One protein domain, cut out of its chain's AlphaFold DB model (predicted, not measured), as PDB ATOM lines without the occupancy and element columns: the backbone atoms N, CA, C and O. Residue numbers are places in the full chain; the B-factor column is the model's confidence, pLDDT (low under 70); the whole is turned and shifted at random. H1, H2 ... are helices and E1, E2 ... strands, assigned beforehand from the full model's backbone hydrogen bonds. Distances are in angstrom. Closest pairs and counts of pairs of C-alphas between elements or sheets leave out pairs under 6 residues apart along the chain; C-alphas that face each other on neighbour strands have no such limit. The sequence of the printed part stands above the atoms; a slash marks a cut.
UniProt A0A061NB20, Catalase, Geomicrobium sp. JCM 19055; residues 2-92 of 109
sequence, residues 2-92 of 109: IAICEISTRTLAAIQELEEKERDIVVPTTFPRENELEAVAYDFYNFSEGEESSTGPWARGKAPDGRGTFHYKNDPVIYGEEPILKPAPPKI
ATOM      1  N   ILE A   2     115.333  61.695  15.031       56.88
ATOM      2  CA  ILE A   2     114.143  60.897  14.644       56.88
ATOM      3  C   ILE A   2     113.536  61.351  13.295       56.88
ATOM      4  O   ILE A   2     113.358  60.535  12.402       56.88
ATOM      5  N   ALA A   3     113.362  62.660  13.082       53.84
ATOM      6  CA  ALA A   3     112.717  63.190  11.871       53.84
ATOM      7  C   ALA A   3     113.493  62.977  10.550       53.84
ATOM      8  O   ALA A   3     112.886  62.933   9.487       53.84
ATOM      9  N   ILE A   4     114.826  62.840  10.584       67.50
ATOM     10  CA  ILE A   4     115.620  62.610   9.357       67.50
ATOM     11  C   ILE A   4     115.462  61.157   8.883       67.50
ATOM     12  O   ILE A   4     115.378  60.909   7.685       67.50
ATOM     13  N   CYS A   5     115.366  60.210   9.823       60.59
ATOM     14  CA  CYS A   5     115.163  58.791   9.524       60.59
ATOM     15  C   CYS A   5     113.775  58.527   8.911       60.59
ATOM     16  O   CYS A   5     113.636  57.701   8.019       60.59
ATOM     17  N   GLU A   6     112.747  59.262   9.341       70.25
ATOM     18  CA  GLU A   6     111.383  59.114   8.810       70.25
ATOM     19  C   GLU A   6     111.226  59.644   7.375       70.25
ATOM     20  O   GLU A   6     110.408  59.140   6.605       70.25
ATOM     21  N   ILE A   7     112.015  60.650   6.985       72.81
ATOM     22  CA  ILE A   7     111.978  61.183   5.618       72.81
ATOM     23  C   ILE A   7     112.629  60.191   4.645       72.81
ATOM     24  O   ILE A   7     112.063  59.924   3.587       72.81
ATOM     25  N   SER A   8     113.779  59.606   5.004       77.62
ATOM     26  CA  SER A   8     114.481  58.662   4.124       77.62
ATOM     27  C   SER A   8     113.708  57.359   3.918       77.62
ATOM     28  O   SER A   8     113.662  56.852   2.798       77.62
ATOM     29  N   THR A   9     113.038  56.838   4.951       78.69
ATOM     30  CA  THR A   9     112.200  55.633   4.824       78.69
ATOM     31  C   THR A   9     110.989  55.870   3.927       78.69
ATOM     32  O   THR A   9     110.660  55.018   3.103       78.69
ATOM     33  N   ARG A  10     110.359  57.049   4.019       84.56
ATOM     34  CA  ARG A  10     109.220  57.413   3.167       84.56
ATOM     35  C   ARG A  10     109.605  57.511   1.690       84.56
ATOM     36  O   ARG A  10     108.831  57.067   0.847       84.56
ATOM     37  N   THR A  11     110.774  58.065   1.365       85.31
ATOM     38  CA  THR A  11     111.247  58.152  -0.028       85.31
ATOM     39  C   THR A  11     111.528  56.772  -0.615       85.31
ATOM     40  O   THR A  11     111.135  56.513  -1.747       85.31
ATOM     41  N   LEU A  12     112.141  55.871   0.157       86.88
ATOM     42  CA  LEU A  12     112.402  54.500  -0.293       86.88
ATOM     43  C   LEU A  12     111.103  53.731  -0.566       86.88
ATOM     44  O   LEU A  12     110.975  53.103  -1.612       86.88
ATOM     45  N   ALA A  13     110.117  53.836   0.329       86.31
ATOM     46  CA  ALA A  13     108.807  53.220   0.127       86.31
ATOM     47  C   ALA A  13     108.073  53.795  -1.099       86.31
ATOM     48  O   ALA A  13     107.492  53.044  -1.877       86.31
ATOM     49  N   ALA A  14     108.138  55.116  -1.300       86.56
ATOM     50  CA  ALA A  14     107.516  55.766  -2.452       86.56
ATOM     51  C   ALA A  14     108.158  55.344  -3.785       86.56
ATOM     52  O   ALA A  14     107.448  55.187  -4.773       86.56
ATOM     53  N   ILE A  15     109.480  55.138  -3.824       85.94
ATOM     54  CA  ILE A  15     110.171  54.625  -5.017       85.94
ATOM     55  C   ILE A  15     109.700  53.202  -5.330       85.94
ATOM     56  O   ILE A  15     109.326  52.931  -6.464       85.94
ATOM     57  N   GLN A  16     109.632  52.329  -4.323       85.19
ATOM     58  CA  GLN A  16     109.195  50.944  -4.508       85.19
ATOM     59  C   GLN A  16     107.751  50.846  -5.035       85.19
ATOM     60  O   GLN A  16     107.472  50.045  -5.925       85.19
ATOM     61  N   GLU A  17     106.837  51.678  -4.523       87.50
ATOM     62  CA  GLU A  17     105.454  51.750  -5.019       87.50
ATOM     63  C   GLU A  17     105.398  52.191  -6.494       87.50
ATOM     64  O   GLU A  17     104.622  51.650  -7.285       87.50
ATOM     65  N   LEU A  18     106.235  53.160  -6.884       85.81
ATOM     66  CA  LEU A  18     106.319  53.634  -8.266       85.81
ATOM     67  C   LEU A  18     106.913  52.576  -9.204       85.81
ATOM     68  O   LEU A  18     106.372  52.373 -10.289       85.81
ATOM     69  N   GLU A  19     107.964  51.870  -8.785       86.38
ATOM     70  CA  GLU A  19     108.567  50.774  -9.555       86.38
ATOM     71  C   GLU A  19     107.571  49.626  -9.789       86.38
ATOM     72  O   GLU A  19     107.490  49.091 -10.895       86.38
ATOM     73  N   GLU A  20     106.756  49.269  -8.788       85.12
ATOM     74  CA  GLU A  20     105.712  48.245  -8.940       85.12
ATOM     75  C   GLU A  20     104.604  48.689  -9.905       85.12
ATOM     76  O   GLU A  20     104.124  47.900 -10.728       85.12
ATOM     77  N   LYS A  21     104.211  49.965  -9.833       85.06
ATOM     78  CA  LYS A  21     103.172  50.537 -10.693       85.06
ATOM     79  C   LYS A  21     103.608  50.622 -12.155       85.06
ATOM     80  O   LYS A  21     102.831  50.262 -13.039       85.06
ATOM     81  N   GLU A  22     104.827  51.088 -12.401       82.88
ATOM     82  CA  GLU A  22     105.382  51.272 -13.746       82.88
ATOM     83  C   GLU A  22     105.980  49.975 -14.318       82.88
ATOM     84  O   GLU A  22     106.133  49.850 -15.533       82.88
ATOM     85  N   ARG A  23     106.261  48.979 -13.462       80.56
ATOM     86  CA  ARG A  23     106.889  47.682 -13.797       80.56
ATOM     87  C   ARG A  23     108.252  47.801 -14.483       80.56
ATOM     88  O   ARG A  23     108.727  46.836 -15.082       80.56
ATOM     89  N   ASP A  24     108.879  48.964 -14.387       79.62
ATOM     90  CA  ASP A  24     110.222  49.229 -14.878       79.62
ATOM     91  C   ASP A  24     110.948  50.134 -13.881       79.62
ATOM     92  O   ASP A  24     110.340  50.964 -13.208       79.62
ATOM     93  N   ILE A  25     112.263  49.954 -13.804       80.06
ATOM     94  CA  ILE A  25     113.167  50.786 -13.003       80.06
ATOM     95  C   ILE A  25     113.517  52.062 -13.782       80.06
ATOM     96  O   ILE A  25     113.774  53.113 -13.198       80.06
ATOM     97  N   VAL A  26     113.534  51.984 -15.118       77.62
ATOM     98  CA  VAL A  26     113.873  53.118 -15.985       77.62
ATOM     99  C   VAL A  26     112.613  53.931 -16.267       77.62
ATOM    100  O   VAL A  26     111.663  53.441 -16.872       77.62
ATOM    101  N   VAL A  27     112.622  55.193 -15.840       74.19
ATOM    102  CA  VAL A  27     111.539  56.157 -16.064       74.19
ATOM    103  C   VAL A  27     112.053  57.346 -16.881       74.19
ATOM    104  O   VAL A  27     113.184  57.784 -16.664       74.19
ATOM    105  N   PRO A  28     111.244  57.919 -17.789       73.94
ATOM    106  CA  PRO A  28     109.833  57.624 -18.041       73.94
ATOM    107  C   PRO A  28     109.606  56.410 -18.959       73.94
ATOM    108  O   PRO A  28     110.168  56.320 -20.044       73.94
ATOM    109  N   THR A  29     108.674  55.540 -18.570       74.31
ATOM    110  CA  THR A  29     108.201  54.377 -19.354       74.31
ATOM    111  C   THR A  29     107.461  54.764 -20.640       74.31
ATOM    112  O   THR A  29     107.205  53.925 -21.500       74.31
ATOM    113  N   THR A  30     107.100  56.039 -20.785       81.50
ATOM    114  CA  THR A  30     106.375  56.582 -21.940       81.50
ATOM    115  C   THR A  30     107.279  56.959 -23.110       81.50
ATOM    116  O   THR A  30     106.767  57.217 -24.200       81.50
ATOM    117  N   PHE A  31     108.600  57.014 -22.914       82.44
ATOM    118  CA  PHE A  31     109.532  57.292 -23.999       82.44
ATOM    119  C   PHE A  31     109.881  55.989 -24.742       82.44
ATOM    120  O   PHE A  31     110.333  55.037 -24.103       82.44
ATOM    121  N   PRO A  32     109.675  55.918 -26.071       84.25
ATOM    122  CA  PRO A  32     110.015  54.739 -26.862       84.25
ATOM    123  C   PRO A  32     111.521  54.481 -26.818       84.25
ATOM    124  O   PRO A  32     112.328  55.350 -27.158       84.25
ATOM    125  N   ARG A  33     111.896  53.272 -26.407       78.62
ATOM    126  CA  ARG A  33     113.293  52.903 -26.161       78.62
ATOM    127  C   ARG A  33     114.099  52.740 -27.444       78.62
ATOM    128  O   ARG A  33     115.293  52.988 -27.452       78.62
ATOM    129  N   GLU A  34     113.439  52.437 -28.554       83.75
ATOM    130  CA  GLU A  34     114.032  52.427 -29.893       83.75
ATOM    131  C   GLU A  34     114.611  53.786 -30.323       83.75
ATOM    132  O   GLU A  34     115.449  53.841 -31.221       83.75
ATOM    133  N   ASN A  35     114.176  54.877 -29.682       85.12
ATOM    134  CA  ASN A  35     114.694  56.223 -29.915       85.12
ATOM    135  C   ASN A  35     115.735  56.644 -28.866       85.12
ATOM    136  O   ASN A  35     116.258  57.758 -28.937       85.12
ATOM    137  N   GLU A  36     116.016  55.793 -27.878       85.06
ATOM    138  CA  GLU A  36     117.070  56.017 -26.899       85.06
ATOM    139  C   GLU A  36     118.428  55.645 -27.505       85.06
ATOM    140  O   GLU A  36     118.581  54.647 -28.211       85.06
ATOM    141  N   LEU A  37     119.450  56.455 -27.224       85.06
ATOM    142  CA  LEU A  37     120.808  56.159 -27.660       85.06
ATOM    143  C   LEU A  37     121.446  55.133 -26.710       85.06
ATOM    144  O   LEU A  37     122.214  55.488 -25.817       85.06
ATOM    145  N   GLU A  38     121.153  53.848 -26.926       82.19
ATOM    146  CA  GLU A  38     121.649  52.741 -26.087       82.19
ATOM    147  C   GLU A  38     123.183  52.711 -25.961       82.19
ATOM    148  O   GLU A  38     123.717  52.275 -24.942       82.19
ATOM    149  N   ALA A  39     123.895  53.226 -26.971       80.62
ATOM    150  CA  ALA A  39     125.355  53.281 -27.004       80.62
ATOM    151  C   ALA A  39     125.975  54.092 -25.853       80.62
ATOM    152  O   ALA A  39     127.113  53.822 -25.484       80.62
ATOM    153  N   VAL A  40     125.249  55.067 -25.292       83.44
ATOM    154  CA  VAL A  40     125.740  55.912 -24.186       83.44
ATOM    155  C   VAL A  40     124.971  55.698 -22.884       83.44
ATOM    156  O   VAL A  40     125.365  56.237 -21.854       83.44
ATOM    157  N   ALA A  41     123.896  54.907 -22.901       85.56
ATOM    158  CA  ALA A  41     122.983  54.755 -21.766       85.56
ATOM    159  C   ALA A  41     123.648  54.159 -20.508       85.56
ATOM    160  O   ALA A  41     123.207  54.420 -19.391       85.56
ATOM    161  N   TYR A  42     124.727  53.388 -20.679       87.94
ATOM    162  CA  TYR A  42     125.453  52.729 -19.587       87.94
ATOM    163  C   TYR A  42     126.908  53.202 -19.441       87.94
ATOM    164  O   TYR A  42     127.679  52.596 -18.695       87.94
ATOM    165  N   ASP A  43     127.290  54.280 -20.128       89.44
ATOM    166  CA  ASP A  43     128.616  54.882 -20.004       89.44
ATOM    167  C   ASP A  43     128.595  56.013 -18.966       89.44
ATOM    168  O   ASP A  43     127.866  56.997 -19.092       89.44
ATOM    169  N   PHE A  44     129.451  55.910 -17.952       88.38
ATOM    170  CA  PHE A  44     129.734  56.994 -17.021       88.38
ATOM    171  C   PHE A  44     130.981  57.750 -17.487       88.38
ATOM    172  O   PHE A  44     132.101  57.246 -17.373       88.38
ATOM    173  N   TYR A  45     130.785  58.962 -18.002       89.12
ATOM    174  CA  TYR A  45     131.865  59.833 -18.464       89.12
ATOM    175  C   TYR A  45     132.421  60.692 -17.331       89.12
ATOM    176  O   TYR A  45     131.678  61.396 -16.642       89.12
ATOM    177  N   ASN A  46     133.741  60.671 -17.168       88.50
ATOM    178  CA  ASN A  46     134.431  61.572 -16.266       88.50
ATOM    179  C   ASN A  46     134.646  62.933 -16.934       88.50
ATOM    180  O   ASN A  46     135.340  63.044 -17.938       88.50
ATOM    181  N   PHE A  47     134.061  63.977 -16.353       84.69
ATOM    182  CA  PHE A  47     134.305  65.370 -16.747       84.69
ATOM    183  C   PHE A  47     135.132  66.136 -15.709       84.69
ATOM    184  O   PHE A  47     135.351  67.338 -15.851       84.69
ATOM    185  N   SER A  48     135.547  65.463 -14.635       85.56
ATOM    186  CA  SER A  48     136.364  66.036 -13.570       85.56
ATOM    187  C   SER A  48     137.827  65.637 -13.754       85.56
ATOM    188  O   SER A  48     138.128  64.608 -14.346       85.56
ATOM    189  N   GLU A  49     138.754  66.434 -13.218       80.50
ATOM    190  CA  GLU A  49     140.198  66.151 -13.302       80.50
ATOM    191  C   GLU A  49     140.616  64.914 -12.475       80.50
ATOM    192  O   GLU A  49     141.637  64.291 -12.749       80.50
ATOM    193  N   GLY A  50     139.826  64.543 -11.458       83.94
ATOM    194  CA  GLY A  50     140.084  63.400 -10.576       83.94
ATOM    195  C   GLY A  50     139.352  62.113 -10.979       83.94
ATOM    196  O   GLY A  50     138.322  62.150 -11.640       83.94
ATOM    197  N   GLU A  51     139.854  60.970 -10.499       82.69
ATOM    198  CA  GLU A  51     139.401  59.611 -10.871       82.69
ATOM    199  C   GLU A  51     138.542  58.930  -9.778       82.69
ATOM    200  O   GLU A  51     138.176  57.758  -9.878       82.69
ATOM    201  N   GLU A  52     138.203  59.638  -8.696       81.38
ATOM    202  CA  GLU A  52     137.503  59.054  -7.535       81.38
ATOM    203  C   GLU A  52     136.145  58.433  -7.910       81.38
ATOM    204  O   GLU A  52     135.736  57.405  -7.356       81.38
ATOM    205  N   SER A  53     135.477  58.997  -8.922       80.38
ATOM    206  CA  SER A  53     134.180  58.530  -9.423       80.38
ATOM    207  C   SER A  53     134.217  57.139 -10.075       80.38
ATOM    208  O   SER A  53     133.157  56.537 -10.246       80.38
ATOM    209  N   SER A  54     135.401  56.599 -10.388       81.94
ATOM    210  CA  SER A  54     135.590  55.281 -11.024       81.94
ATOM    211  C   SER A  54     135.322  54.083 -10.113       81.94
ATOM    212  O   SER A  54     135.226  52.941 -10.575       81.94
ATOM    213  N   THR A  55     135.235  54.323  -8.805       84.62
ATOM    214  CA  THR A  55     135.062  53.278  -7.786       84.62
ATOM    215  C   THR A  55     133.599  53.012  -7.437       84.62
ATOM    216  O   THR A  55     133.300  52.020  -6.772       84.62
ATOM    217  N   GLY A  56     132.685  53.870  -7.897       84.31
ATOM    218  CA  GLY A  56     131.265  53.787  -7.577       84.31
ATOM    219  C   GLY A  56     130.514  52.660  -8.304       84.31
ATOM    220  O   GLY A  56     130.956  52.173  -9.348       84.31
ATOM    221  N   PRO A  57     129.331  52.269  -7.798       83.25
ATOM    222  CA  PRO A  57     128.484  51.235  -8.404       83.25
ATOM    223  C   PRO A  57     127.903  51.635  -9.772       83.25
ATOM    224  O   PRO A  57     127.470  50.778 -10.528       83.25
ATOM    225  N   TRP A  58     127.912  52.926 -10.112       83.44
ATOM    226  CA  TRP A  58     127.548  53.462 -11.433       83.44
ATOM    227  C   TRP A  58     128.670  53.342 -12.473       83.44
ATOM    228  O   TRP A  58     128.432  53.555 -13.654       83.44
ATOM    229  N   ALA A  59     129.900  53.043 -12.048       84.44
ATOM    230  CA  ALA A  59     131.064  52.930 -12.924       84.44
ATOM    231  C   ALA A  59     131.387  51.470 -13.280       84.44
ATOM    232  O   ALA A  59     132.239  51.214 -14.135       84.44
ATOM    233  N   ARG A  60     130.773  50.502 -12.580       83.88
ATOM    234  CA  ARG A  60     131.117  49.079 -12.666       83.88
ATOM    235  C   ARG A  60     129.905  48.188 -12.434       83.88
ATOM    236  O   ARG A  60     129.105  48.432 -11.540       83.88
ATOM    237  N   GLY A  61     129.875  47.067 -13.145       86.81
ATOM    238  CA  GLY A  61     128.930  45.982 -12.891       86.81
ATOM    239  C   GLY A  61     127.671  46.060 -13.744       86.81
ATOM    240  O   GLY A  61     127.553  46.885 -14.645       86.81
ATOM    241  N   LYS A  62     126.747  45.130 -13.502       88.19
ATOM    242  CA  LYS A  62     125.506  45.038 -14.270       88.19
ATOM    243  C   LYS A  62     124.566  46.173 -13.870       88.19
ATOM    244  O   LYS A  62     124.404  46.438 -12.679       88.19
ATOM    245  N   ALA A  63     123.936  46.800 -14.854       86.06
ATOM    246  CA  ALA A  63     122.946  47.828 -14.598       86.06
ATOM    247  C   ALA A  63     121.764  47.252 -13.780       86.06
ATOM    248  O   ALA A  63     121.380  46.097 -14.006       86.06
ATOM    249  N   PRO A  64     121.177  48.025 -12.841       82.38
ATOM    250  CA  PRO A  64     120.051  47.590 -12.008       82.38
ATOM    251  C   PRO A  64     118.826  47.167 -12.819       82.38
ATOM    252  O   PRO A  64     118.062  46.309 -12.394       82.38
ATOM    253  N   ASP A  65     118.680  47.733 -14.015       83.06
ATOM    254  CA  ASP A  65     117.618  47.414 -14.961       83.06
ATOM    255  C   ASP A  65     117.813  46.056 -15.665       83.06
ATOM    256  O   ASP A  65     116.929  45.577 -16.371       83.06
ATOM    257  N   GLY A  66     118.976  45.424 -15.474       81.81
ATOM    258  CA  GLY A  66     119.313  44.110 -16.000       81.81
ATOM    259  C   GLY A  66     119.656  44.072 -17.491       81.81
ATOM    260  O   GLY A  66     119.925  42.972 -17.988       81.81
ATOM    261  N   ARG A  67     119.674  45.217 -18.181       83.44
ATOM    262  CA  ARG A  67     119.753  45.307 -19.652       83.44
ATOM    263  C   ARG A  67     121.136  45.693 -20.176       83.44
ATOM    264  O   ARG A  67     121.449  45.373 -21.317       83.44
ATOM    265  N   GLY A  68     121.979  46.292 -19.338       84.88
ATOM    266  CA  GLY A  68     123.338  46.699 -19.701       84.88
ATOM    267  C   GLY A  68     124.389  46.396 -18.635       84.88
ATOM    268  O   GLY A  68     124.105  45.833 -17.574       84.88
ATOM    269  N   THR A  69     125.630  46.775 -18.931       88.50
ATOM    270  CA  THR A  69     126.749  46.796 -17.978       88.50
ATOM    271  C   THR A  69     127.281  48.216 -17.925       88.50
ATOM    272  O   THR A  69     127.483  48.822 -18.971       88.50
ATOM    273  N   PHE A  70     127.488  48.748 -16.725       89.94
ATOM    274  CA  PHE A  70     128.074  50.064 -16.558       89.94
ATOM    275  C   PHE A  70     129.554  50.058 -16.916       89.94
ATOM    276  O   PHE A  70     130.319  49.186 -16.483       89.94
ATOM    277  N   HIS A  71     129.951  51.069 -17.679       88.19
ATOM    278  CA  HIS A  71     131.316  51.275 -18.126       88.19
ATOM    279  C   HIS A  71     131.794  52.661 -17.716       88.19
ATOM    280  O   HIS A  71     131.111  53.659 -17.913       88.19
ATOM    281  N   TYR A  72     133.003  52.729 -17.173       88.50
ATOM    282  CA  TYR A  72     133.642  53.998 -16.864       88.50
ATOM    283  C   TYR A  72     134.463  54.497 -18.056       88.50
ATOM    284  O   TYR A  72     135.277  53.754 -18.613       88.50
ATOM    285  N   LYS A  73     134.270  55.761 -18.430       86.81
ATOM    286  CA  LYS A  73     134.986  56.439 -19.511       86.81
ATOM    287  C   LYS A  73     135.710  57.648 -18.932       86.81
ATOM    288  O   LYS A  73     135.083  58.661 -18.643       86.81
ATOM    289  N   ASN A  74     137.028  57.540 -18.767       84.44
ATOM    290  CA  ASN A  74     137.825  58.665 -18.272       84.44
ATOM    291  C   ASN A  74     138.019  59.764 -19.332       84.44
ATOM    292  O   ASN A  74     138.176  60.929 -19.001       84.44
ATOM    293  N   ASP A  75     137.999  59.389 -20.612       83.62
ATOM    294  CA  ASP A  75     138.126  60.326 -21.725       83.62
ATOM    295  C   ASP A  75     136.738  60.548 -22.357       83.62
ATOM    296  O   ASP A  75     136.186  59.617 -22.964       83.62
ATOM    297  N   PRO A  76     136.103  61.717 -22.138       81.00
ATOM    298  CA  PRO A  76     134.787  61.999 -22.682       81.00
ATOM    299  C   PRO A  76     134.849  62.223 -24.193       81.00
ATOM    300  O   PRO A  76     135.526  63.119 -24.692       81.00
ATOM    301  N   VAL A  77     134.068  61.431 -24.929       82.81
ATOM    302  CA  VAL A  77     133.984  61.535 -26.387       82.81
ATOM    303  C   VAL A  77     133.135  62.744 -26.771       82.81
ATOM    304  O   VAL A  77     131.982  62.878 -26.361       82.81
ATOM    305  N   ILE A  78     133.695  63.614 -27.610       83.00
ATOM    306  CA  ILE A  78     132.963  64.732 -28.203       83.00
ATOM    307  C   ILE A  78     132.260  64.225 -29.468       83.00
ATOM    308  O   ILE A  78     132.901  63.968 -30.483       83.00
ATOM    309  N   TYR A  79     130.936  64.070 -29.408       85.50
ATOM    310  CA  TYR A  79     130.134  63.579 -30.540       85.50
ATOM    311  C   TYR A  79     129.769  64.663 -31.569       85.50
ATOM    312  O   TYR A  79     129.340  64.338 -32.673       85.50
ATOM    313  N   GLY A  80     129.892  65.945 -31.210       86.31
ATOM    314  CA  GLY A  80     129.499  67.081 -32.049       86.31
ATOM    315  C   GLY A  80     130.668  67.990 -32.418       86.31
ATOM    316  O   GLY A  80     131.664  68.067 -31.706       86.31
ATOM    317  N   GLU A  81     130.526  68.716 -33.522       88.31
ATOM    318  CA  GLU A  81     131.468  69.767 -33.914       88.31
ATOM    319  C   GLU A  81     131.150  71.094 -33.207       88.31
ATOM    320  O   GLU A  81     130.038  71.307 -32.712       88.31
ATOM    321  N   GLU A  82     132.117  72.016 -33.181       86.88
ATOM    322  CA  GLU A  82     131.883  73.373 -32.683       86.88
ATOM    323  C   GLU A  82     130.809  74.072 -33.545       86.88
ATOM    324  O   GLU A  82     130.978  74.202 -34.764       86.88
ATOM    325  N   PRO A  83     129.688  74.532 -32.958       86.44
ATOM    326  CA  PRO A  83     128.590  75.079 -33.740       86.44
ATOM    327  C   PRO A  83     128.950  76.450 -34.324       86.44
ATOM    328  O   PRO A  83     129.133  77.430 -33.600       86.44
ATOM    329  N   ILE A  84     128.953  76.557 -35.654       86.00
ATOM    330  CA  ILE A  84     129.110  77.838 -36.355       86.00
ATOM    331  C   ILE A  84     127.733  78.490 -36.527       86.00
ATOM    332  O   ILE A  84     126.939  78.120 -37.396       86.00
ATOM    333  N   LEU A  85     127.442  79.487 -35.691       83.50
ATOM    334  CA  LEU A  85     126.181  80.225 -35.742       83.50
ATOM    335  C   LEU A  85     126.189  81.289 -36.850       83.50
ATOM    336  O   LEU A  85     127.163  82.017 -37.041       83.50
ATOM    337  N   LYS A  86     125.059  81.427 -37.556       83.25
ATOM    338  CA  LYS A  86     124.843  82.540 -38.493       83.25
ATOM    339  C   LYS A  86     124.691  83.855 -37.712       83.25
ATOM    340  O   LYS A  86     124.081  83.848 -36.640       83.25
ATOM    341  N   PRO A  87     125.194  84.988 -38.235       79.19
ATOM    342  CA  PRO A  87     125.032  86.278 -37.577       79.19
ATOM    343  C   PRO A  87     123.548  86.636 -37.434       79.19
ATOM    344  O   PRO A  87     122.729  86.328 -38.303       79.19
ATOM    345  N   ALA A  88     123.203  87.293 -36.323       77.75
ATOM    346  CA  ALA A  88     121.831  87.704 -36.050       77.75
ATOM    347  C   ALA A  88     121.314  88.694 -37.117       77.75
ATOM    348  O   ALA A  88     122.089  89.511 -37.623       77.75
ATOM    349  N   PRO A  89     120.004  88.678 -37.437       79.56
ATOM    350  CA  PRO A  89     119.391  89.678 -38.301       79.56
ATOM    351  C   PRO A  89     119.671  91.120 -37.824       79.56
ATOM    352  O   PRO A  89     119.569  91.385 -36.622       79.56
ATOM    353  N   PRO A  90     119.923  92.086 -38.733       73.50
ATOM    354  CA  PRO A  90     120.316  93.456 -38.368       73.50
ATOM    355  C   PRO A  90     119.330  94.196 -37.451       73.50
ATOM    356  O   PRO A  90     119.728  95.038 -36.652       73.50
ATOM    357  N   LYS A  91     118.037  93.855 -37.523       78.56
ATOM    358  CA  LYS A  91     116.962  94.460 -36.716       78.56
ATOM    359  C   LYS A  91     117.093  94.183 -35.210       78.56
ATOM    360  O   LYS A  91     116.460  94.863 -34.412       78.56
ATOM    361  N   ILE A  92     117.890  93.185 -34.832       82.19
ATOM    362  CA  ILE A  92     118.089  92.775 -33.437       82.19
ATOM    363  C   ILE A  92     119.199  93.614 -32.770       82.19
ATOM    364  O   ILE A  92     119.420  93.474 -31.574       82.19
TER     365      ILE A  92
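AT A GLANCE: This is residues 2 to 92 of the 109 residues of the protein "Catalase" of Geomicrobium sp. JCM 19055 (UniProt A0A061NB20). A small three-stranded sheet, with short helices H2 and H3 at its margins, lies between two arms: helix H1, whose residues 2 to 14 stick out, and a tail whose residues 78 to 92 stick out. The printed part has 91 residues, with H1 H2 E1 H3 E2 E3 in chain order; the sheet, E1 E3 E2, is mixed. The class is mixed, with 40 residues in named elements, under half. It is extended, radius of gyration of the C-alphas 19.8 A, spanning 60 by 37 by 36 A.

HOW THE PARTS SIT: H1, residues 2 to 22, is not on the sheet; every O i to N i+4 pair in it is within hydrogen-bond range. H2, residues 38 to 41, and H3, residues 52 to 55, too short for such pairs, only graze the sheet. E1, residues 43 to 45, is parallel to E3, residues 69 to 73, with N 44 and O 71 2.8 A apart. E2, residues 60 to 62, and E3 form an antiparallel hairpin, with N 70 and O 61 2.8 A apart.

IN THESE COORDINATES: H1, 31.2 A long, begins at C-alpha 2 (114.143, 60.897, 14.644). E3, 12.8 A, ends at C-alpha 73 (134.986, 56.439, -19.511).

THE WHOLE: The farthest C-alphas, Ile 2 and Pro 90, are 62.5 A apart. The printed part has no cut. H1 to H2 is a long link. Residues 2 to 5 have pLDDT under 70.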